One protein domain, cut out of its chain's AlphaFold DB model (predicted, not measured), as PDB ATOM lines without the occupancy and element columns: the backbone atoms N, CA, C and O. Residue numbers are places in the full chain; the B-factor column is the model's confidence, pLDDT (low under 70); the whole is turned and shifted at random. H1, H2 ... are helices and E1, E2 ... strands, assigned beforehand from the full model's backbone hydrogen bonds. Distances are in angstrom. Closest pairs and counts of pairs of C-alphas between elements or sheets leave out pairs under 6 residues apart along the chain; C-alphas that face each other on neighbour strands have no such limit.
ATOM      1  N   SER A  62      20.276 -34.084 -31.220       92.44
ATOM      2  CA  SER A  62      20.834 -32.736 -31.189       92.44
ATOM      3  C   SER A  62      20.131 -31.858 -32.210       92.44
ATOM      4  O   SER A  62      19.985 -32.243 -33.373       92.44
ATOM      5  N   ILE A  63      19.760 -30.650 -31.796       94.12
ATOM      6  CA  ILE A  63      19.317 -29.606 -32.724       94.12
ATOM      7  C   ILE A  63      20.496 -28.820 -33.315       94.12
ATOM      8  O   ILE A  63      20.277 -27.926 -34.129       94.12
ATOM      9  N   LYS A  64      21.742 -29.152 -32.933       94.19
ATOM     10  CA  LYS A  64      22.988 -28.524 -33.410       94.19
ATOM     11  C   LYS A  64      23.031 -27.007 -33.184       94.19
ATOM     12  O   LYS A  64      23.447 -26.239 -34.053       94.19
ATOM     13  N   TRP A  65      22.531 -26.565 -32.031       94.19
ATOM     14  CA  TRP A  65      22.535 -25.152 -31.632       94.19
ATOM     15  C   TRP A  65      23.717 -24.774 -30.745       94.19
ATOM     16  O   TRP A  65      24.078 -23.599 -30.707       94.19
ATOM     17  N   ALA A  66      24.322 -25.750 -30.072       92.38
ATOM     18  CA  ALA A  66      25.565 -25.580 -29.339       92.38
ATOM     19  C   ALA A  66      26.767 -25.976 -30.214       92.38
ATOM     20  O   ALA A  66      26.625 -26.876 -31.046       92.38
ATOM     21  N   PRO A  67      27.937 -25.335 -30.035       85.50
ATOM     22  CA  PRO A  67      29.157 -25.714 -30.746       85.50
ATOM     23  C   PRO A  67      29.652 -27.102 -30.322       85.50
ATOM     24  O   PRO A  67      30.020 -27.902 -31.175       85.50
ATOM     25  N   ASN A  68      29.586 -27.391 -29.019       91.06
ATOM     26  CA  ASN A  68      29.964 -28.665 -28.420       91.06
ATOM     27  C   ASN A  68      28.791 -29.188 -27.585       91.06
ATOM     28  O   ASN A  68      28.214 -28.448 -26.785       91.06
ATOM     29  N   GLU A  69      28.443 -30.458 -27.763       93.06
ATOM     30  CA  GLU A  69      27.371 -31.125 -27.026       93.06
ATOM     31  C   GLU A  69      27.819 -32.549 -26.698       93.06
ATOM     32  O   GLU A  69      28.039 -33.366 -27.591       93.06
ATOM     33  N   THR A  70      28.006 -32.828 -25.412       93.44
ATOM     34  CA  THR A  70      28.515 -34.116 -24.920       93.44
ATOM     35  C   THR A  70      27.398 -35.041 -24.453       93.44
ATOM     36  O   THR A  70      27.645 -36.221 -24.230       93.44
ATOM     37  N   GLY A  71      26.169 -34.533 -24.333       94.31
ATOM     38  CA  GLY A  71      25.019 -35.295 -23.856       94.31
ATOM     39  C   GLY A  71      23.688 -34.607 -24.143       94.31
ATOM     40  O   GLY A  71      23.595 -33.380 -24.136       94.31
ATOM     41  N   ILE A  72      22.634 -35.400 -24.341       97.00
ATOM     42  CA  ILE A  72      21.239 -34.935 -24.354       97.00
ATOM     43  C   ILE A  72      20.448 -35.810 -23.399       97.00
ATOM     44  O   ILE A  72      20.048 -36.922 -23.750       97.00
ATOM     45  N   ILE A  73      20.210 -35.295 -22.200       97.19
ATOM     46  CA  ILE A  73      19.705 -36.087 -21.084       97.19
ATOM     47  C   ILE A  73      18.256 -35.692 -20.778       97.19
ATOM     48  O   ILE A  73      18.000 -34.531 -20.445       97.19
ATOM     49  N   PRO A  74      17.288 -36.621 -20.881       97.62
ATOM     50  CA  PRO A  74      15.938 -36.425 -20.371       97.62
ATOM     51  C   PRO A  74      15.968 -36.157 -18.863       97.62
ATOM     52  O   PRO A  74      16.574 -36.912 -18.111       97.62
ATOM     53  N   THR A  75      15.296 -35.102 -18.415       96.69
ATOM     54  CA  THR A  75      15.236 -34.710 -16.997       96.69
ATOM     55  C   THR A  75      13.848 -34.904 -16.401       96.69
ATOM     56  O   THR A  75      13.720 -35.259 -15.234       96.69
ATOM     57  N   SER A  76      12.790 -34.747 -17.201       96.19
ATOM     58  CA  SER A  76      11.421 -35.023 -16.762       96.19
ATOM     59  C   SER A  76      10.518 -35.424 -17.913       96.19
ATOM     60  O   SER A  76      10.745 -35.009 -19.044       96.19
ATOM     61  N   GLY A  77       9.458 -36.178 -17.625       95.88
ATOM     62  CA  GLY A  77       8.466 -36.594 -18.612       95.88
ATOM     63  C   GLY A  77       7.039 -36.446 -18.090       95.88
ATOM     64  O   GLY A  77       6.763 -36.731 -16.928       95.88
ATOM     65  N   VAL A  78       6.115 -36.020 -18.951       96.25
ATOM     66  CA  VAL A  78       4.687 -35.918 -18.625       96.25
ATOM     67  C   VAL A  78       3.819 -36.154 -19.859       96.25
ATOM     68  O   VAL A  78       4.195 -35.801 -20.970       96.25
ATOM     69  N   SER A  79       2.627 -36.723 -19.668       95.88
ATOM     70  CA  SER A  79       1.589 -36.775 -20.705       95.88
ATOM     71  C   SER A  79       0.440 -35.837 -20.356       95.88
ATOM     72  O   SER A  79      -0.131 -35.943 -19.262       95.88
ATOM     73  N   VAL A  80       0.075 -34.961 -21.291       95.44
ATOM     74  CA  VAL A  80      -1.142 -34.140 -21.253       95.44
ATOM     75  C   VAL A  80      -2.039 -34.594 -22.398       95.44
ATOM     76  O   VAL A  80      -1.675 -34.498 -23.572       95.44
ATOM     77  N   GLY A  81      -3.203 -35.146 -22.057       93.75
ATOM     78  CA  GLY A  81      -4.015 -35.881 -23.022       93.75
ATOM     79  C   GLY A  81      -3.194 -37.002 -23.670       93.75
ATOM     80  O   GLY A  81      -2.569 -37.803 -22.973       93.75
ATOM     81  N   LYS A  82      -3.171 -37.024 -25.006       95.12
ATOM     82  CA  LYS A  82      -2.412 -37.995 -25.817       95.12
ATOM     83  C   LYS A  82      -0.998 -37.518 -26.184       95.12
ATOM     84  O   LYS A  82      -0.266 -38.257 -26.838       95.12
ATOM     85  N   THR A  83      -0.625 -36.293 -25.814       97.44
ATOM     86  CA  THR A  83       0.680 -35.711 -26.140       97.44
ATOM     87  C   THR A  83       1.641 -35.892 -24.976       97.44
ATOM     88  O   THR A  83       1.323 -35.564 -23.833       97.44
ATOM     89  N   GLN A  84       2.826 -36.405 -25.283       97.69
ATOM     90  CA  GLN A  84       3.904 -36.617 -24.330       97.69
ATOM     91  C   GLN A  84       4.945 -35.512 -24.484       97.69
ATOM     92  O   GLN A  84       5.276 -35.106 -25.596       97.69
ATOM     93  N   TYR A  85       5.459 -35.050 -23.355       97.88
ATOM     94  CA  TYR A  85       6.464 -34.005 -23.255       97.88
ATOM     95  C   TYR A  85       7.627 -34.530 -22.433       97.88
ATOM     96  O   TYR A  85       7.414 -35.139 -21.383       97.88
ATOM     97  N   VAL A  86       8.843 -34.267 -22.894       98.00
ATOM     98  CA  VAL A  86      10.072 -34.549 -22.160       98.00
ATOM     99  C   VAL A  86      10.861 -33.259 -22.046       98.00
ATOM    100  O   VAL A  86      11.213 -32.657 -23.056       98.00
ATOM    101  N   SER A  87      11.129 -32.839 -20.813       97.25
ATOM    102  CA  SER A  87      12.166 -31.851 -20.538       97.25
ATOM    103  C   SER A  87      13.514 -32.542 -20.680       97.25
ATOM    104  O   SER A  87      13.686 -33.651 -20.173       97.25
ATOM    105  N   PHE A  88      14.461 -31.909 -21.357       97.81
ATOM    106  CA  PHE A  88      15.814 -32.426 -21.520       97.81
ATOM    107  C   PHE A  88      16.842 -31.315 -21.327       97.81
ATOM    108  O   PHE A  88      16.521 -30.133 -21.449       97.81
ATOM    109  N   MET A  89      18.078 -31.715 -21.054       97.25
ATOM    110  CA  MET A  89      19.234 -30.830 -20.986       97.25
ATOM    111  C   MET A  89      20.280 -31.228 -22.027       97.25
ATOM    112  O   MET A  89      20.542 -32.413 -22.222       97.25
ATOM    113  N   SER A  90      20.860 -30.232 -22.691       97.19
ATOM    114  CA  SER A  90      22.051 -30.350 -23.531       97.19
ATOM    115  C   SER A  90      23.278 -30.126 -22.656       97.19
ATOM    116  O   SER A  90      23.435 -29.040 -22.095       97.19
ATOM    117  N   ILE A  91      24.128 -31.140 -22.514       96.31
ATOM    118  CA  ILE A  91      25.346 -31.082 -21.705       96.31
ATOM    119  C   ILE A  91      26.477 -30.498 -22.542       96.31
ATOM    120  O   ILE A  91      26.695 -30.893 -23.689       96.31
ATOM    121  N   ARG A  92      27.185 -29.545 -21.945       95.00
ATOM    122  CA  ARG A  92      28.397 -28.950 -22.498       95.00
ATOM    123  C   ARG A  92      29.636 -29.641 -21.945       95.00
ATOM    124  O   ARG A  92      30.514 -29.997 -22.716       95.00
ATOM    125  N   ASP A  93      29.689 -29.823 -20.628       94.50
ATOM    126  CA  ASP A  93      30.820 -30.433 -19.928       94.50
ATOM    127  C   ASP A  93      30.351 -31.107 -18.632       94.50
ATOM    128  O   ASP A  93      29.483 -30.567 -17.941       94.50
ATOM    129  N   TRP A  94      30.907 -32.279 -18.324       91.38
ATOM    130  CA  TRP A  94      30.515 -33.094 -17.172       91.38
ATOM    131  C   TRP A  94      31.239 -32.743 -15.872       91.38
ATOM    132  O   TRP A  94      30.849 -33.270 -14.844       91.38
ATOM    133  N   GLY A  95      32.249 -31.868 -15.878       91.88
ATOM    134  CA  GLY A  95      32.911 -31.406 -14.659       91.88
ATOM    135  C   GLY A  95      33.345 -32.527 -13.701       91.88
ATOM    136  O   GLY A  95      33.841 -33.576 -14.114       91.88
ATOM    137  N   ARG A  96      33.198 -32.266 -12.397       90.75
ATOM    138  CA  ARG A  96      33.424 -33.232 -11.310       90.75
ATOM    139  C   ARG A  96      32.123 -33.944 -10.940       90.75
ATOM    140  O   ARG A  96      31.041 -33.470 -11.260       90.75
ATOM    141  N   ASP A  97      32.221 -35.023 -10.171       85.00
ATOM    142  CA  ASP A  97      31.063 -35.755  -9.654       85.00
ATOM    143  C   ASP A  97      30.013 -34.825  -9.016       85.00
ATOM    144  O   ASP A  97      30.264 -34.142  -8.024       85.00
ATOM    145  N   GLY A  98      28.805 -34.820  -9.589       85.44
ATOM    146  CA  GLY A  98      27.686 -33.996  -9.121       85.44
ATOM    147  C   GLY A  98      27.638 -32.572  -9.688       85.44
ATOM    148  O   GLY A  98      26.652 -31.866  -9.457       85.44
ATOM    149  N   GLU A  99      28.637 -32.172 -10.465       92.06
ATOM    150  CA  GLU A  99      28.694 -30.921 -11.215       92.06
ATOM    151  C   GLU A  99      28.561 -31.218 -12.705       92.06
ATOM    152  O   GLU A  99      28.977 -32.262 -13.176       92.06
ATOM    153  N   TRP A 100      27.946 -30.320 -13.460       95.12
ATOM    154  CA  TRP A 100      28.034 -30.303 -14.919       95.12
ATOM    155  C   TRP A 100      27.580 -28.937 -15.404       95.12
ATOM    156  O   TRP A 100      26.864 -28.214 -14.707       95.12
ATOM    157  N   THR A 101      27.967 -28.584 -16.623       95.19
ATOM    158  CA  THR A 101      27.435 -27.404 -17.298       95.19
ATOM    159  C   THR A 101      26.592 -27.819 -18.488       95.19
ATOM    160  O   THR A 101      26.919 -28.752 -19.224       95.19
ATOM    161  N   THR A 102      25.484 -27.117 -18.687       96.56
ATOM    162  CA  THR A 102      24.619 -27.300 -19.851       96.56
ATOM    163  C   THR A 102      24.868 -26.200 -20.869       96.56
ATOM    164  O   THR A 102      25.310 -25.108 -20.513       96.56
ATOM    165  N   ASN A 103      24.554 -26.460 -22.136       97.31
ATOM    166  CA  ASN A 103      24.349 -25.397 -23.117       97.31
ATOM    167  C   ASN A 103      22.947 -24.805 -22.946       97.31
ATOM    168  O   ASN A 103      22.773 -23.593 -22.890       97.31
ATOM    169  N   TYR A 104      21.931 -25.657 -22.863       97.62
ATOM    170  CA  TYR A 104      20.538 -25.249 -22.736       97.62
ATOM    171  C   TYR A 104      19.679 -26.405 -22.223       97.62
ATOM    172  O   TYR A 104      20.077 -27.568 -22.294       97.62
ATOM    173  N   SER A 105      18.464 -26.095 -21.786       97.88
ATOM    174  CA  SER A 105      17.379 -27.068 -21.655       97.88
ATOM    175  C   SER A 105      16.296 -26.824 -22.694       97.88
ATOM    176  O   SER A 105      16.263 -25.778 -23.341       97.88
ATOM    177  N   GLY A 106      15.414 -27.798 -22.885       97.19
ATOM    178  CA  GLY A 106      14.334 -27.708 -23.858       97.19
ATOM    179  C   GLY A 106      13.223 -28.710 -23.598       97.19
ATOM    180  O   GLY A 106      13.324 -29.561 -22.715       97.19
ATOM    181  N   ILE A 107      12.157 -28.613 -24.389       97.94
ATOM    182  CA  ILE A 107      11.038 -29.552 -24.363       97.94
ATOM    183  C   ILE A 107      10.958 -30.268 -25.712       97.94
ATOM    184  O   ILE A 107      10.808 -29.655 -26.774       97.94
ATOM    185  N   ALA A 108      11.039 -31.594 -25.657       97.88
ATOM    186  CA  ALA A 108      10.715 -32.483 -26.758       97.88
ATOM    187  C   ALA A 108       9.257 -32.940 -26.640       97.88
ATOM    188  O   ALA A 108       8.757 -33.190 -25.542       97.88
ATOM    189  N   VAL A 109       8.576 -33.067 -27.775       98.00
ATOM    190  CA  VAL A 109       7.154 -33.410 -27.849       98.00
ATOM    191  C   VAL A 109       6.960 -34.630 -28.730       98.00
ATOM    192  O   VAL A 109       7.495 -34.689 -29.837       98.00
ATOM    193  N   SER A 110       6.129 -35.561 -28.274       98.00
ATOM    194  CA  SER A 110       5.658 -36.694 -29.060       98.00
ATOM    195  C   SER A 110       4.132 -36.759 -29.070       98.00
ATOM    196  O   SER A 110       3.468 -36.581 -28.048       98.00
ATOM    197  N   LYS A 111       3.564 -37.031 -30.248       97.12
ATOM    198  CA  LYS A 111       2.115 -37.193 -30.464       97.12
ATOM    199  C   LYS A 111       1.722 -38.633 -30.810       97.12
ATOM    200  O   LYS A 111       0.548 -38.917 -31.028       97.12
ATOM    201  N   ASP A 112       2.690 -39.542 -30.853       96.56
ATOM    202  CA  ASP A 112       2.546 -40.922 -31.316       96.56
ATOM    203  C   ASP A 112       3.068 -41.919 -30.274       96.56
ATOM    204  O   ASP A 112       3.734 -42.899 -30.593       96.56
ATOM    205  N   ASN A 113       2.727 -41.674 -29.004       95.69
ATOM    206  CA  ASN A 113       3.111 -42.509 -27.865       95.69
ATOM    207  C   ASN A 113       4.636 -42.646 -27.686       95.69
ATOM    208  O   ASN A 113       5.146 -43.707 -27.329       95.69
ATOM    209  N   GLY A 114       5.391 -41.589 -27.971       96.31
ATOM    210  CA  GLY A 114       6.842 -41.576 -27.827       96.31
ATOM    211  C   GLY A 114       7.577 -42.278 -28.963       96.31
ATOM    212  O   GLY A 114       8.771 -42.536 -28.821       96.31
ATOM    213  N   GLN A 115       6.886 -42.636 -30.056       96.19
ATOM    214  CA  GLN A 115       7.531 -43.285 -31.194       96.19
ATOM    215  C   GLN A 115       8.442 -42.297 -31.906       96.19
ATOM    216  O   GLN A 115       9.569 -42.657 -32.216       96.19
ATOM    217  N   ASN A 116       8.016 -41.054 -32.107       96.00
ATOM    218  CA  ASN A 116       8.828 -39.986 -32.672       96.00
ATOM    219  C   ASN A 116       8.716 -38.725 -31.816       96.00
ATOM    220  O   ASN A 116       7.673 -38.450 -31.218       96.00
ATOM    221  N   TRP A 117       9.801 -37.955 -31.769       97.44
ATOM    222  CA  TRP A 117       9.896 -36.744 -30.964       97.44
ATOM    223  C   TRP A 117      10.427 -35.590 -31.800       97.44
ATOM    224  O   TRP A 117      11.338 -35.758 -32.607       97.44
ATOM    225  N   GLY A 118       9.861 -34.409 -31.579       97.00
ATOM    226  CA  GLY A 118      10.370 -33.151 -32.109       97.00
ATOM    227  C   GLY A 118      10.735 -32.212 -30.970       97.00
ATOM    228  O   GLY A 118       9.960 -32.056 -30.026       97.00
ATOM    229  N   VAL A 119      11.901 -31.576 -31.058       96.44
ATOM    230  CA  VAL A 119      12.289 -30.490 -30.151       96.44
ATOM    231  C   VAL A 119      11.631 -29.205 -30.630       96.44
ATOM    232  O   VAL A 119      11.710 -28.882 -31.812       96.44
ATOM    233  N   TYR A 120      10.988 -28.469 -29.724       90.75
ATOM    234  CA  TYR A 120      10.348 -27.198 -30.058       90.75
ATOM    235  C   TYR A 120      11.343 -26.062 -29.806       90.75
ATOM    236  O   TYR A 120      11.647 -25.788 -28.643       90.75
ATOM    237  N   PRO A 121      11.849 -25.370 -30.845       90.38
ATOM    238  CA  PRO A 121      12.912 -24.375 -30.681       90.38
ATOM    239  C   PRO A 121      12.539 -23.218 -29.744       90.38
ATOM    240  O   PRO A 121      13.382 -22.714 -29.009       90.38
ATOM    241  N   GLY A 122      11.254 -22.844 -29.697       93.19
ATOM    242  CA  GLY A 122      10.737 -21.829 -28.770       93.19
ATOM    243  C   GLY A 122      10.774 -22.235 -27.291       93.19
ATOM    244  O   GLY A 122      10.486 -21.409 -26.432       93.19
ATOM    245  N   THR A 123      11.125 -23.490 -26.985       96.06
ATOM    246  CA  THR A 123      11.266 -24.012 -25.615       96.06
ATOM    247  C   THR A 123      12.697 -24.058 -25.108       96.06
ATOM    248  O   THR A 123      12.922 -24.448 -23.962       96.06
ATOM    249  N   ILE A 124      13.655 -23.654 -25.943       97.19
ATOM    250  CA  ILE A 124      15.068 -23.683 -25.598       97.19
ATOM    251  C   ILE A 124      15.384 -22.578 -24.588       97.19
ATOM    252  O   ILE A 124      15.142 -21.397 -24.835       97.19
ATOM    253  N   ARG A 125      15.949 -22.976 -23.449       97.50
ATOM    254  CA  ARG A 125      16.406 -22.101 -22.370       97.50
ATOM    255  C   ARG A 125      17.921 -22.189 -22.263       97.50
ATOM    256  O   ARG A 125      18.439 -23.122 -21.653       97.50
ATOM    257  N   ALA A 126      18.618 -21.227 -22.861       97.12
ATOM    258  CA  ALA A 126      20.066 -21.091 -22.725       97.12
ATOM    259  C   ALA A 126      20.480 -21.000 -21.246       97.12
ATOM    260  O   ALA A 126      19.841 -20.288 -20.471       97.12
ATOM    261  N   SER A 127      21.537 -21.719 -20.876       95.81
ATOM    262  CA  SER A 127      22.132 -21.680 -19.536       95.81
ATOM    263  C   SER A 127      22.969 -20.421 -19.285       95.81
ATOM    264  O   SER A 127      23.224 -20.084 -18.135       95.81
ATOM    265  N   GLY A 128      23.399 -19.726 -20.341       94.88
ATOM    266  CA  GLY A 128      24.182 -18.500 -20.260       94.88
ATOM    267  C   GLY A 128      24.333 -17.813 -21.623       94.88
ATOM    268  O   GLY A 128      23.801 -18.296 -22.624       94.88
ATOM    269  N   PRO A 129      25.056 -16.682 -21.689       90.88
ATOM    270  CA  PRO A 129      25.310 -15.964 -22.942       90.88
ATOM    271  C   PRO A 129      26.049 -16.799 -24.000       90.88
ATOM    272  O   PRO A 129      25.786 -16.648 -25.189       90.88
ATOM    273  N   ASP A 130      26.907 -17.728 -23.568       87.44
ATOM    274  CA  ASP A 130      27.767 -18.536 -24.446       87.44
ATOM    275  C   ASP A 130      27.128 -19.870 -24.883       87.44
ATOM    276  O   ASP A 130      27.812 -20.808 -25.293       87.44
ATOM    277  N   SER A 131      25.800 -19.985 -24.805       88.56
ATOM    278  CA  SER A 131      25.023 -21.198 -25.118       88.56
ATOM    279  C   SER A 131      24.814 -21.459 -26.623       88.56
ATOM    280  O   SER A 131      23.890 -22.178 -27.021       88.56
ATOM    281  N   GLY A 132      25.651 -20.874 -27.482       88.38
ATOM    282  CA  GLY A 132      25.559 -20.992 -28.936       88.38
ATOM    283  C   GLY A 132      24.411 -20.171 -29.533       88.38
ATOM    284  O   GLY A 132      24.292 -18.976 -29.288       88.38
ATOM    285  N   ARG A 133      23.563 -20.799 -30.360       92.69
ATOM    286  CA  ARG A 133      22.464 -20.117 -31.080       92.69
ATOM    287  C   ARG A 133      21.263 -19.769 -30.197       92.69
ATOM    288  O   ARG A 133      20.388 -19.016 -30.623       92.69
ATOM    289  N   ALA A 134      21.175 -20.356 -29.006       89.75
ATOM    290  CA  ALA A 134      20.070 -20.118 -28.092       89.75
ATOM    291  C   ALA A 134      20.201 -18.732 -27.446       89.75
ATOM    292  O   ALA A 134      21.203 -18.432 -26.803       89.75
ATOM    293  N   ARG A 135      19.167 -17.893 -27.571       91.25
ATOM    294  CA  ARG A 135      19.135 -16.590 -26.896       91.25
ATOM    295  C   ARG A 135      19.115 -16.777 -25.377       91.25
ATOM    296  O   ARG A 135      18.227 -17.444 -24.844       91.25
ATOM    297  N   PHE A 136      20.035 -16.110 -24.686       95.06
ATOM    298  CA  PHE A 136      20.025 -16.031 -23.232       95.06
ATOM    299  C   PHE A 136      18.945 -15.073 -22.720       95.06
ATOM    300  O   PHE A 136      18.798 -13.947 -23.203       95.06
ATOM    301  N   VAL A 137      18.178 -15.548 -21.739       96.62
ATOM    302  CA  VAL A 137      17.218 -14.764 -20.959       96.62
ATOM    303  C   VAL A 137      17.556 -15.026 -19.494       96.62
ATOM    304  O   VAL A 137      17.547 -16.197 -19.109       96.62
ATOM    305  N   PRO A 138      17.855 -13.991 -18.690       97.56
ATOM    306  CA  PRO A 138      18.169 -14.168 -17.277       97.56
ATOM    307  C   PRO A 138      17.111 -15.001 -16.542       97.56
ATOM    308  O   PRO A 138      15.911 -14.875 -16.804       97.56
ATOM    309  N   GLY A 139      17.558 -15.875 -15.643       97.38
ATOM    310  CA  GLY A 139      16.732 -16.825 -14.906       97.38
ATOM    311  C   GLY A 139      16.527 -18.167 -15.613       97.38
ATOM    312  O   GLY A 139      16.126 -19.129 -14.959       97.38
ATOM    313  N   ASN A 140      16.810 -18.293 -16.914       97.62
ATOM    314  CA  ASN A 140      16.723 -19.580 -17.620       97.62
ATOM    315  C   ASN A 140      17.727 -20.614 -17.099       97.62
ATOM    316  O   ASN A 140      17.441 -21.815 -17.117       97.62
ATOM    317  N   GLU A 141      18.873 -20.164 -16.596       97.00
ATOM    318  CA  GLU A 141      19.882 -20.983 -15.934       97.00
ATOM    319  C   GLU A 141      19.331 -21.735 -14.718       97.00
ATOM    320  O   GLU A 141      19.875 -22.769 -14.361       97.00
ATOM    321  N   ASN A 142      18.210 -21.294 -14.138       97.75
ATOM    322  CA  ASN A 142      17.540 -21.958 -13.018       97.75
ATOM    323  C   ASN A 142      16.567 -23.077 -13.437       97.75
ATOM    324  O   ASN A 142      15.958 -23.714 -12.580       97.75
ATOM    325  N   PHE A 143      16.394 -23.319 -14.740       97.75
ATOM    326  CA  PHE A 143      15.455 -24.302 -15.298       97.75
ATOM    327  C   PHE A 143      16.154 -25.249 -16.282       97.75
ATOM    328  O   PHE A 143      15.626 -25.545 -17.357       97.75
ATOM    329  N   GLN A 144      17.365 -25.695 -15.945       97.81
ATOM    330  CA  GLN A 144      18.169 -26.568 -16.801       97.81
ATOM    331  C   GLN A 144      17.802 -28.042 -16.625       97.81
ATOM    332  O   GLN A 144      17.655 -28.774 -17.602       97.81
ATOM    333  N   MET A 145      17.558 -28.457 -15.389       96.94
ATOM    334  CA  MET A 145      16.893 -29.723 -15.089       96.94
ATOM    335  C   MET A 145      15.477 -29.437 -14.615       96.94
ATOM    336  O   MET A 145      15.184 -28.319 -14.183       96.94
ATOM    337  N   GLY A 146      14.595 -30.432 -14.670       95.12
ATOM    338  CA  GLY A 146      13.243 -30.220 -14.190       95.12
ATOM    339  C   GLY A 146      12.548 -31.442 -13.630       95.12
ATOM    340  O   GLY A 146      12.976 -32.572 -13.829       95.12
ATOM    341  N   ALA A 147      11.437 -31.173 -12.952       96.69
ATOM    342  CA  ALA A 147      10.477 -32.164 -12.496       96.69
ATOM    343  C   ALA A 147       9.057 -31.639 -12.742       96.69
ATOM    344  O   ALA A 147       8.638 -30.632 -12.165       96.69
ATOM    345  N   PHE A 148       8.318 -32.311 -13.620       96.75
ATOM    346  CA  PHE A 148       6.936 -31.979 -13.924       96.75
ATOM    347  C   PHE A 148       5.979 -32.563 -12.889       96.75
ATOM    348  O   PHE A 148       6.079 -33.729 -12.522       96.75
ATOM    349  N   VAL A 149       4.975 -31.777 -12.496       95.06
ATOM    350  CA  VAL A 149       3.823 -32.268 -11.741       95.06
ATOM    351  C   VAL A 149       2.533 -31.700 -12.321       95.06
ATOM    352  O   VAL A 149       2.364 -30.490 -12.484       95.06
ATOM    353  N   LYS A 150       1.608 -32.596 -12.668       91.75
ATOM    354  CA  LYS A 150       0.264 -32.210 -13.107       91.75
ATOM    355  C   LYS A 150      -0.591 -31.863 -11.901       91.75
ATOM    356  O   LYS A 150      -0.555 -32.569 -10.895       91.75
ATOM    357  N   SER A 151      -1.386 -30.812 -12.041       88.88
ATOM    358  CA  SER A 151      -2.408 -30.443 -11.070       88.88
ATOM    359  C   SER A 151      -3.794 -30.428 -11.718       88.88
ATOM    360  O   SER A 151      -3.928 -30.385 -12.944       88.88
ATOM    361  N   ASN A 152      -4.827 -30.467 -10.880       87.94
ATOM    362  CA  ASN A 152      -6.228 -30.436 -11.302       87.94
ATOM    363  C   ASN A 152      -6.734 -29.011 -11.584       87.94
ATOM    364  O   ASN A 152      -7.850 -28.846 -12.060       87.94
ATOM    365  N   ASP A 153      -5.924 -27.983 -11.323       91.69
ATOM    366  CA  ASP A 153      -6.242 -26.569 -11.575       91.69
ATOM    367  C   ASP A 153      -6.030 -26.135 -13.042       91.69
ATOM    368  O   ASP A 153      -6.072 -24.947 -13.357       91.69
ATOM    369  N   GLY A 154      -5.770 -27.089 -13.942       93.62
ATOM    370  CA  GLY A 154      -5.513 -26.833 -15.361       93.62
ATOM    371  C   GLY A 154      -4.069 -26.443 -15.687       93.62
ATOM    372  O   GLY A 154      -3.746 -26.260 -16.865       93.62
ATOM    373  N   TYR A 155      -3.177 -26.378 -14.693       96.88
ATOM    374  CA  TYR A 155      -1.760 -26.094 -14.898       96.88
ATOM    375  C   TYR A 155      -0.891 -27.355 -14.846       96.88
ATOM    376  O   TYR A 155      -1.148 -28.326 -14.127       96.88
ATOM    377  N   LEU A 156       0.181 -27.316 -15.630       97.19
ATOM    378  CA  LEU A 156       1.369 -28.128 -15.436       97.19
ATOM    379  C   LEU A 156       2.381 -27.291 -14.655       97.19
ATOM    380  O   LEU A 156       2.756 -26.203 -15.092       97.19
ATOM    381  N   TYR A 157       2.840 -27.811 -13.525       97.38
ATOM    382  CA  TYR A 157       3.914 -27.211 -12.747       97.38
ATOM    383  C   TYR A 157       5.241 -27.853 -13.149       97.38
ATOM    384  O   TYR A 157       5.317 -29.061 -13.374       97.38
ATOM    385  N   SER A 158       6.285 -27.037 -13.235       96.81
ATOM    386  CA  SER A 158       7.647 -27.451 -13.542       96.81
ATOM    387  C   SER A 158       8.558 -26.910 -12.458       96.81
ATOM    388  O   SER A 158       8.797 -25.702 -12.391       96.81
ATOM    389  N   PHE A 159       9.075 -27.802 -11.620       97.38
ATOM    390  CA  PHE A 159      10.243 -27.464 -10.823       97.38
ATOM    391  C   PHE A 159      11.446 -27.385 -11.752       97.38
ATOM    392  O   PHE A 159      11.556 -28.202 -12.667       97.38
ATOM    393  N   GLY A 160      12.296 -26.387 -11.545       97.31
ATOM    394  CA  GLY A 160      13.550 -26.203 -12.262       97.31
ATOM    395  C   GLY A 160      14.716 -26.147 -11.293       97.31
ATOM    396  O   GLY A 160      14.562 -25.627 -10.187       97.31
ATOM    397  N   THR A 161      15.867 -26.666 -11.701       97.81
ATOM    398  CA  THR A 161      17.139 -26.407 -11.018       97.81
ATOM    399  C   THR A 161      18.193 -25.936 -12.020       97.81
ATOM    400  O   THR A 161      18.091 -26.235 -13.220       97.81
ATOM    401  N   PRO A 162      19.237 -25.239 -11.537       97.19
ATOM    402  CA  PRO A 162      20.508 -25.134 -12.241       97.19
ATOM    403  C   PRO A 162      21.085 -26.502 -12.621       97.19
ATOM    404  O   PRO A 162      20.644 -27.524 -12.080       97.19
ATOM    405  N   PRO A 163      22.052 -26.547 -13.555       95.44
ATOM    406  CA  PRO A 163      22.748 -27.784 -13.860       95.44
ATOM    407  C   PRO A 163      23.592 -28.213 -12.651       95.44
ATOM    408  O   PRO A 163      24.018 -27.388 -11.840       95.44
ATOM    409  N   GLY A 164      23.808 -29.517 -12.512       94.31
ATOM    410  CA  GLY A 164      24.438 -30.098 -11.331       94.31
ATOM    411  C   GLY A 164      23.463 -30.385 -10.189       94.31
ATOM    412  O   GLY A 164      22.246 -30.243 -10.300       94.31
ATOM    413  N   ARG A 165      24.023 -30.799  -9.049       94.25
ATOM    414  CA  ARG A 165      23.281 -31.155  -7.823       94.25
ATOM    415  C   ARG A 165      23.366 -30.084  -6.726       94.25
ATOM    416  O   ARG A 165      22.835 -30.270  -5.634       94.25
ATOM    417  N   GLY A 166      24.048 -28.969  -7.001       92.50
ATOM    418  CA  GLY A 166      24.333 -27.910  -6.022       92.50
ATOM    419  C   GLY A 166      23.259 -26.822  -5.900       92.50
ATOM    420  O   GLY A 166      23.230 -26.091  -4.914       92.50
ATOM    421  N   GLY A 167      22.383 -26.694  -6.899       95.25
ATOM    422  CA  GLY A 167      21.461 -25.565  -7.021       95.25
ATOM    423  C   GLY A 167      20.237 -25.622  -6.102       95.25
ATOM    424  O   GLY A 167      19.905 -26.652  -5.514       95.25
ATOM    425  N   SER A 168      19.537 -24.489  -6.013       96.81
ATOM    426  CA  SER A 168      18.186 -24.417  -5.442       96.81
ATOM    427  C   SER A 168      17.135 -24.844  -6.466       96.81
ATOM    428  O   SER A 168      17.380 -24.796  -7.672       96.81
ATOM    429  N   ALA A 169      15.942 -25.203  -5.991       96.81
ATOM    430  CA  ALA A 169      14.803 -25.438  -6.869       96.81
ATOM    431  C   ALA A 169      13.907 -24.207  -6.987       96.81
ATOM    432  O   ALA A 169      13.561 -23.569  -5.990       96.81
ATOM    433  N   TYR A 170      13.464 -23.951  -8.209       97.50
ATOM    434  CA  TYR A 170      12.569 -22.874  -8.609       97.50
ATOM    435  C   TYR A 170      11.289 -23.470  -9.179       97.50
ATOM    436  O   TYR A 170      11.247 -24.648  -9.533       97.50
ATOM    437  N   LEU A 171      10.225 -22.675  -9.258       97.44
ATOM    438  CA  LEU A 171       8.927 -23.161  -9.708       97.44
ATOM    439  C   LEU A 171       8.373 -22.285 -10.825       97.44
ATOM    440  O   LEU A 171       8.249 -21.069 -10.683       97.44
ATOM    441  N   ALA A 172       7.976 -22.935 -11.912       98.00
ATOM    442  CA  ALA A 172       7.184 -22.348 -12.975       98.00
ATOM    443  C   ALA A 172       5.888 -23.143 -13.167       98.00
ATOM    444  O   ALA A 172       5.782 -24.304 -12.762       98.00
ATOM    445  N   ARG A 173       4.899 -22.531 -13.810       97.88
ATOM    446  CA  ARG A 173       3.685 -23.210 -14.264       97.88
ATOM    447  C   ARG A 173       3.279 -22.740 -15.649       97.88
ATOM    448  O   ARG A 173       3.588 -21.620 -16.046       97.88
ATOM    449  N   VAL A 174       2.529 -23.574 -16.349       98.19
ATOM    450  CA  VAL A 174       1.957 -23.268 -17.662       98.19
ATOM    451  C   VAL A 174       0.582 -23.923 -17.776       98.19
ATOM    452  O   VAL A 174       0.404 -25.021 -17.240       98.19
ATOM    453  N   PRO A 175      -0.416 -23.304 -18.430       97.81
ATOM    454  CA  PRO A 175      -1.650 -24.013 -18.736       97.81
ATOM    455  C   PRO A 175      -1.340 -25.266 -19.564       97.81
ATOM    456  O   PRO A 175      -0.525 -25.217 -20.485       97.81
ATOM    457  N   GLN A 176      -1.989 -26.387 -19.259       96.44
ATOM    458  CA  GLN A 176      -1.637 -27.696 -19.826       96.44
ATOM    459  C   GLN A 176      -1.653 -27.754 -21.369       96.44
ATOM    460  O   GLN A 176      -0.926 -28.543 -21.965       96.44
ATOM    461  N   GLN A 177      -2.431 -26.901 -22.036       95.00
ATOM    462  CA  GLN A 177      -2.481 -26.820 -23.503       95.00
ATOM    463  C   GLN A 177      -1.310 -26.050 -24.146       95.00
ATOM    464  O   GLN A 177      -1.143 -26.105 -25.361       95.00
ATOM    465  N   PHE A 178      -0.491 -25.351 -23.353       97.19
ATOM    466  CA  PHE A 178       0.602 -24.486 -23.817       97.19
ATOM    467  C   PHE A 178       1.987 -24.952 -23.352       97.19
ATOM    468  O   PHE A 178       2.930 -24.169 -23.340       97.19
ATOM    469  N   VAL A 179       2.146 -26.230 -22.989       97.12
ATOM    470  CA  VAL A 179       3.443 -26.784 -22.551       97.12
ATOM    471  C   VAL A 179       4.608 -26.453 -23.504       97.12
ATOM    472  O   VAL A 179       5.665 -26.079 -23.005       97.12
ATOM    473  N   PRO A 180       4.471 -26.519 -24.844       95.50
ATOM    474  CA  PRO A 180       5.578 -26.187 -25.736       95.50
ATOM    475  C   PRO A 180       5.691 -24.682 -26.074       95.50
ATOM    476  O   PRO A 180       6.324 -24.342 -27.071       95.50
ATOM    477  N   ASP A 181       5.096 -23.777 -25.286       96.44
ATOM    478  CA  ASP A 181       5.148 -22.320 -25.491       96.44
ATOM    479  C   ASP A 181       5.607 -21.587 -24.217       96.44
ATOM    480  O   ASP A 181       4.832 -21.373 -23.280       96.44
ATOM    481  N   LEU A 182       6.873 -21.153 -24.191       95.94
ATOM    482  CA  LEU A 182       7.452 -20.459 -23.033       95.94
ATOM    483  C   LEU A 182       6.854 -19.085 -22.760       95.94
ATOM    484  O   LEU A 182       6.912 -18.629 -21.620       95.94
ATOM    485  N   SER A 183       6.228 -18.443 -23.749       96.06
ATOM    486  CA  SER A 183       5.574 -17.147 -23.537       96.06
ATOM    487  C   SER A 183       4.378 -17.247 -22.581       96.06
ATOM    488  O   SER A 183       3.956 -16.248 -22.003       96.06
ATOM    489  N   LYS A 184       3.836 -18.459 -22.386       98.06
ATOM    490  CA  LYS A 184       2.708 -18.738 -21.486       98.06
ATOM    491  C   LYS A 184       3.141 -19.191 -20.097       98.06
ATOM    492  O   LYS A 184       2.282 -19.390 -19.236       98.06
ATOM    493  N   TYR A 185       4.442 -19.369 -19.868       98.31
ATOM    494  CA  TYR A 185       4.945 -19.770 -18.564       98.31
ATOM    495  C   TYR A 185       4.852 -18.609 -17.579       98.31
ATOM    496  O   TYR A 185       5.104 -17.447 -17.902       98.31
ATOM    497  N   GLN A 186       4.493 -18.947 -16.351       98.50
ATOM    498  CA  GLN A 186       4.487 -18.046 -15.215       98.50
ATOM    499  C   GLN A 186       5.455 -18.580 -14.168       98.50
ATOM    500  O   GLN A 186       5.500 -19.785 -13.917       98.50
ATOM    501  N   TYR A 187       6.197 -17.683 -13.540       98.31
ATOM    502  CA  TYR A 187       7.282 -18.001 -12.624       98.31
ATOM    503  C   TYR A 187       6.908 -17.563 -11.213       98.31
ATOM    504  O   TYR A 187       6.331 -16.492 -11.024       98.31
ATOM    505  N   TRP A 188       7.162 -18.416 -10.226       97.56
ATOM    506  CA  TRP A 188       6.775 -18.140  -8.848       97.56
ATOM    507  C   TRP A 188       7.766 -17.191  -8.177       97.56
ATOM    508  O   TRP A 188       8.929 -17.549  -7.977       97.56
ATOM    509  N   ASN A 189       7.286 -16.019  -7.770       96.50
ATOM    510  CA  ASN A 189       8.027 -15.096  -6.926       96.50
ATOM    511  C   ASN A 189       7.507 -15.193  -5.483       96.50
ATOM    512  O   ASN A 189       6.338 -14.931  -5.192       96.50
ATOM    513  N   GLY A 190       8.378 -15.623  -4.577       91.88
ATOM    514  CA  GLY A 190       8.085 -15.844  -3.167       91.88
ATOM    515  C   GLY A 190       8.086 -14.572  -2.325       91.88
ATOM    516  O   GLY A 190       7.455 -14.578  -1.265       91.88
ATOM    517  N   ASP A 191       8.728 -13.502  -2.794       93.31
ATOM    518  CA  ASP A 191       8.772 -12.205  -2.114       93.31
ATOM    519  C   ASP A 191       7.446 -11.466  -2.304       93.31
ATOM    520  O   ASP A 191       6.841 -11.005  -1.338       93.31
ATOM    521  N   SER A 192       6.927 -11.452  -3.536       94.38
ATOM    522  CA  SER A 192       5.606 -10.902  -3.865       94.38
ATOM    523  C   SER A 192       4.459 -11.904  -3.695       94.38
ATOM    524  O   SER A 192       3.296 -11.536  -3.862       94.38
ATOM    525  N   ASN A 193       4.767 -13.171  -3.391       92.25
ATOM    526  CA  ASN A 193       3.809 -14.276  -3.262       92.25
ATOM    527  C   ASN A 193       2.865 -14.398  -4.478       92.25
ATOM    528  O   ASN A 193       1.655 -14.597  -4.336       92.25
ATOM    529  N   SER A 194       3.413 -14.249  -5.686       95.06
ATOM    530  CA  SER A 194       2.635 -14.159  -6.921       95.06
ATOM    531  C   SER A 194       3.304 -14.858  -8.106       95.06
ATOM    532  O   SER A 194       4.492 -15.181  -8.102       95.06
ATOM    533  N   TRP A 195       2.501 -15.130  -9.137       97.12
ATOM    534  CA  TRP A 195       2.961 -15.683 -10.408       97.12
ATOM    535  C   TRP A 195       3.284 -14.552 -11.378       97.12
ATOM    536  O   TRP A 195       2.398 -13.773 -11.724       97.12
ATOM    537  N   VAL A 196       4.528 -14.496 -11.849       98.25
ATOM    538  CA  VAL A 196       5.008 -13.474 -12.783       98.25
ATOM    539  C   VAL A 196       5.063 -14.061 -14.201       98.25
ATOM    540  O   VAL A 196       5.817 -15.009 -14.438       98.25
ATOM    541  N   PRO A 197       4.257 -13.568 -15.160       98.00
ATOM    542  CA  PRO A 197       4.248 -14.081 -16.533       98.00
ATOM    543  C   PRO A 197       5.545 -13.781 -17.292       98.00
ATOM    544  O   PRO A 197       6.046 -12.661 -17.235       98.00
ATOM    545  N   GLY A 198       6.063 -14.763 -18.037       96.69
ATOM    546  CA  GLY A 198       7.115 -14.569 -19.043       96.69
ATOM    547  C   GLY A 198       8.463 -14.060 -18.521       96.69
ATOM    548  O   GLY A 198       9.274 -13.598 -19.318       96.69
ATOM    549  N   LYS A 199       8.699 -14.123 -17.205       97.31
ATOM    550  CA  LYS A 199       9.855 -13.505 -16.548       97.31
ATOM    551  C   LYS A 199      10.609 -14.512 -15.656       97.31
ATOM    552  O   LYS A 199      10.302 -14.607 -14.466       97.31
ATOM    553  N   PRO A 200      11.548 -15.304 -16.215       97.62
ATOM    554  CA  PRO A 200      12.247 -16.359 -15.477       97.62
ATOM    555  C   PRO A 200      13.104 -15.853 -14.308       97.62
ATOM    556  O   PRO A 200      13.158 -16.508 -13.272       97.62
ATOM    557  N   ASP A 201      13.726 -14.682 -14.444       97.81
ATOM    558  CA  ASP A 201      14.540 -14.012 -13.416       97.81
ATOM    559  C   ASP A 201      13.728 -13.518 -12.213       97.81
ATOM    560  O   ASP A 201      14.292 -13.226 -11.164       97.81
ATOM    561  N   ALA A 202      12.397 -13.454 -12.321       97.69
ATOM    562  CA  ALA A 202      11.539 -13.170 -11.174       97.69
ATOM    563  C   ALA A 202      11.352 -14.382 -10.246       97.69
ATOM    564  O   ALA A 202      10.781 -14.222  -9.165       97.69
ATOM    565  N   ALA A 203      11.769 -15.586 -10.657       97.44
ATOM    566  CA  ALA A 203      11.603 -16.791  -9.856       97.44
ATOM    567  C   ALA A 203      12.512 -16.767  -8.620       97.44
ATOM    568  O   ALA A 203      13.730 -16.667  -8.732       97.44
ATOM    569  N   THR A 204      11.933 -16.958  -7.437       97.06
ATOM    570  CA  THR A 204      12.702 -17.123  -6.194       97.06
ATOM    571  C   THR A 204      12.770 -18.603  -5.801       97.06
ATOM    572  O   THR A 204      11.814 -19.338  -6.083       97.06
ATOM    573  N   PRO A 205      13.806 -19.054  -5.073       96.00
ATOM    574  CA  PRO A 205      13.889 -20.429  -4.586       96.00
ATOM    575  C   PRO A 205      12.645 -20.876  -3.800       96.00
ATOM    576  O   PRO A 205      12.225 -20.224  -2.844       96.00
ATOM    577  N   VAL A 206      12.066 -22.023  -4.172       94.12
ATOM    578  CA  VAL A 206      10.987 -22.690  -3.412       94.12
ATOM    579  C   VAL A 206      11.511 -23.793  -2.498       94.12
ATOM    580  O   VAL A 206      10.875 -24.110  -1.493       94.12
ATOM    581  N   ILE A 207      12.668 -24.368  -2.834       93.06
ATOM    582  CA  ILE A 207      13.438 -25.272  -1.977       93.06
ATOM    583  C   ILE A 207      14.893 -24.795  -2.033       93.06
ATOM    584  O   ILE A 207      15.461 -24.766  -3.129       93.06
ATOM    585  N   PRO A 208      15.495 -24.408  -0.894       92.25
ATOM    586  CA  PRO A 208      16.893 -24.008  -0.870       92.25
ATOM    587  C   PRO A 208      17.788 -25.202  -1.203       92.25
ATOM    588  O   PRO A 208      17.524 -26.327  -0.766       92.25
ATOM    589  N   GLY A 209      18.828 -24.937  -1.989       90.69
ATOM    590  CA  GLY A 209      19.855 -25.910  -2.339       90.69
ATOM    591  C   GLY A 209      20.652 -26.416  -1.128       90.69
ATOM    592  O   GLY A 209      20.603 -25.804  -0.056       90.69
ATOM    593  N   PRO A 210      21.414 -27.510  -1.294       94.50
ATOM    594  CA  PRO A 210      21.569 -28.275  -2.538       94.50
ATOM    595  C   PRO A 210      20.377 -29.196  -2.835       94.50
ATOM    596  O   PRO A 210      19.905 -29.917  -1.950       94.50
ATOM    597  N   VAL A 211      19.896 -29.169  -4.080       94.50
ATOM    598  CA  VAL A 211      18.830 -30.034  -4.594       94.50
ATOM    599  C   VAL A 211      19.335 -30.797  -5.818       94.50
ATOM    600  O   VAL A 211      19.473 -30.229  -6.898       94.50
ATOM    601  N   GLY A 212      19.563 -32.100  -5.658       92.25
ATOM    602  CA  GLY A 212      19.919 -33.021  -6.733       92.25
ATOM    603  C   GLY A 212      18.734 -33.859  -7.212       92.25
ATOM    604  O   GLY A 212      17.979 -34.393  -6.400       92.25
TER     605      GLY A 212
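Overview. This is residues 62 to 212 of the 267 residues of the protein "DUF4185 domain-containing protein" of Mycobacterium kansasii 824 (UniProt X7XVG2). This is a loose sandwich of two twisted antiparallel sheets: three long strands, E1 to E3, partly face five shorter ones, E4 to E8. The sheets come closest along their edges E1 and E4, the one short helix, H1, sits between E3 and E5, and the hairpin E7 and E8 lies away from the three-stranded sheet. The printed part has 151 residues with one named helix and eight named strands, which follow each other along the chain as E1 E2 E3 H1 E4 E5 E6 E7 E8, and each sheet runs in chain order as a meander, each strand the antiparallel neighbour of the one before. The class is mostly strand, though only 62 residues are in named elements. The whole is compact, with a radius of gyration of the C-alphas of 14.5 A and spans of 40 by 39 by 26 A.

Arrangement. Start at E1, residues 71 to 80, which forms a hairpin with E2, residues 83 to 93; look for N 75 and O 87, 2.8 A apart. E2 forms the next hairpin with E3, residues 101 to 110, where N 88 and O 106 are 2.9 A apart. Short pairings tie residues 125 to 126 and 118 to 119 to E3, antiparallel. H1, residues 140 to 143, is on the five-stranded sheet at a height of 6.8 A and only grazes the three-stranded one; it is too short for an O i to N i+4 pair, and its one O i to N i+3 pair is within hydrogen-bond range. In the second sheet, E4, residues 145 to 150, pairs with E5, residues 155 to 161, through N 147 and O 159, 3.0 A. E5 pairs with E6, residues 170 to 175, through N 158 and O 172, 2.8 A. E6 pairs with E7, residues 186 to 189, through N 173 and O 186, 2.8 A, and E7 with E8, residues 194 to 197, through N 187 and O 196, 2.8 A. Between the sheets, the closest C-alphas of E1 and E4 are those of Ser 76 and Ala 147, 5.2 A, while E3 and E8 are apart.

Along the chain. Find C-alpha 71 at (25.019, -35.295, -23.856); from there E1 runs 26.3 A and bends by 52 degrees at residue 76. E2 spans 31.2 A, and E3 spans 26.4 A with a bend of 53 degrees at residue 104. Find H1 at C-alpha 140, (16.723, -19.580, -17.620), 5.4 A long. E4, E5 and E6 span 16.9 A, 19.3 A and 17.5 A; E7 and E8 span 9.5 A and 9.7 A, ending at C-alpha 197, (4.248, -14.081, -16.533).

Size, cuts and confidence. The two farthest C-alphas, those of Gln 115 and Asp 191, are 42.6 A apart. The printed part has no cut, and its one long link is E3 to H1, with 29 residues. Mean pLDDT of the printed part is 95.3, and no printed residue is under 70.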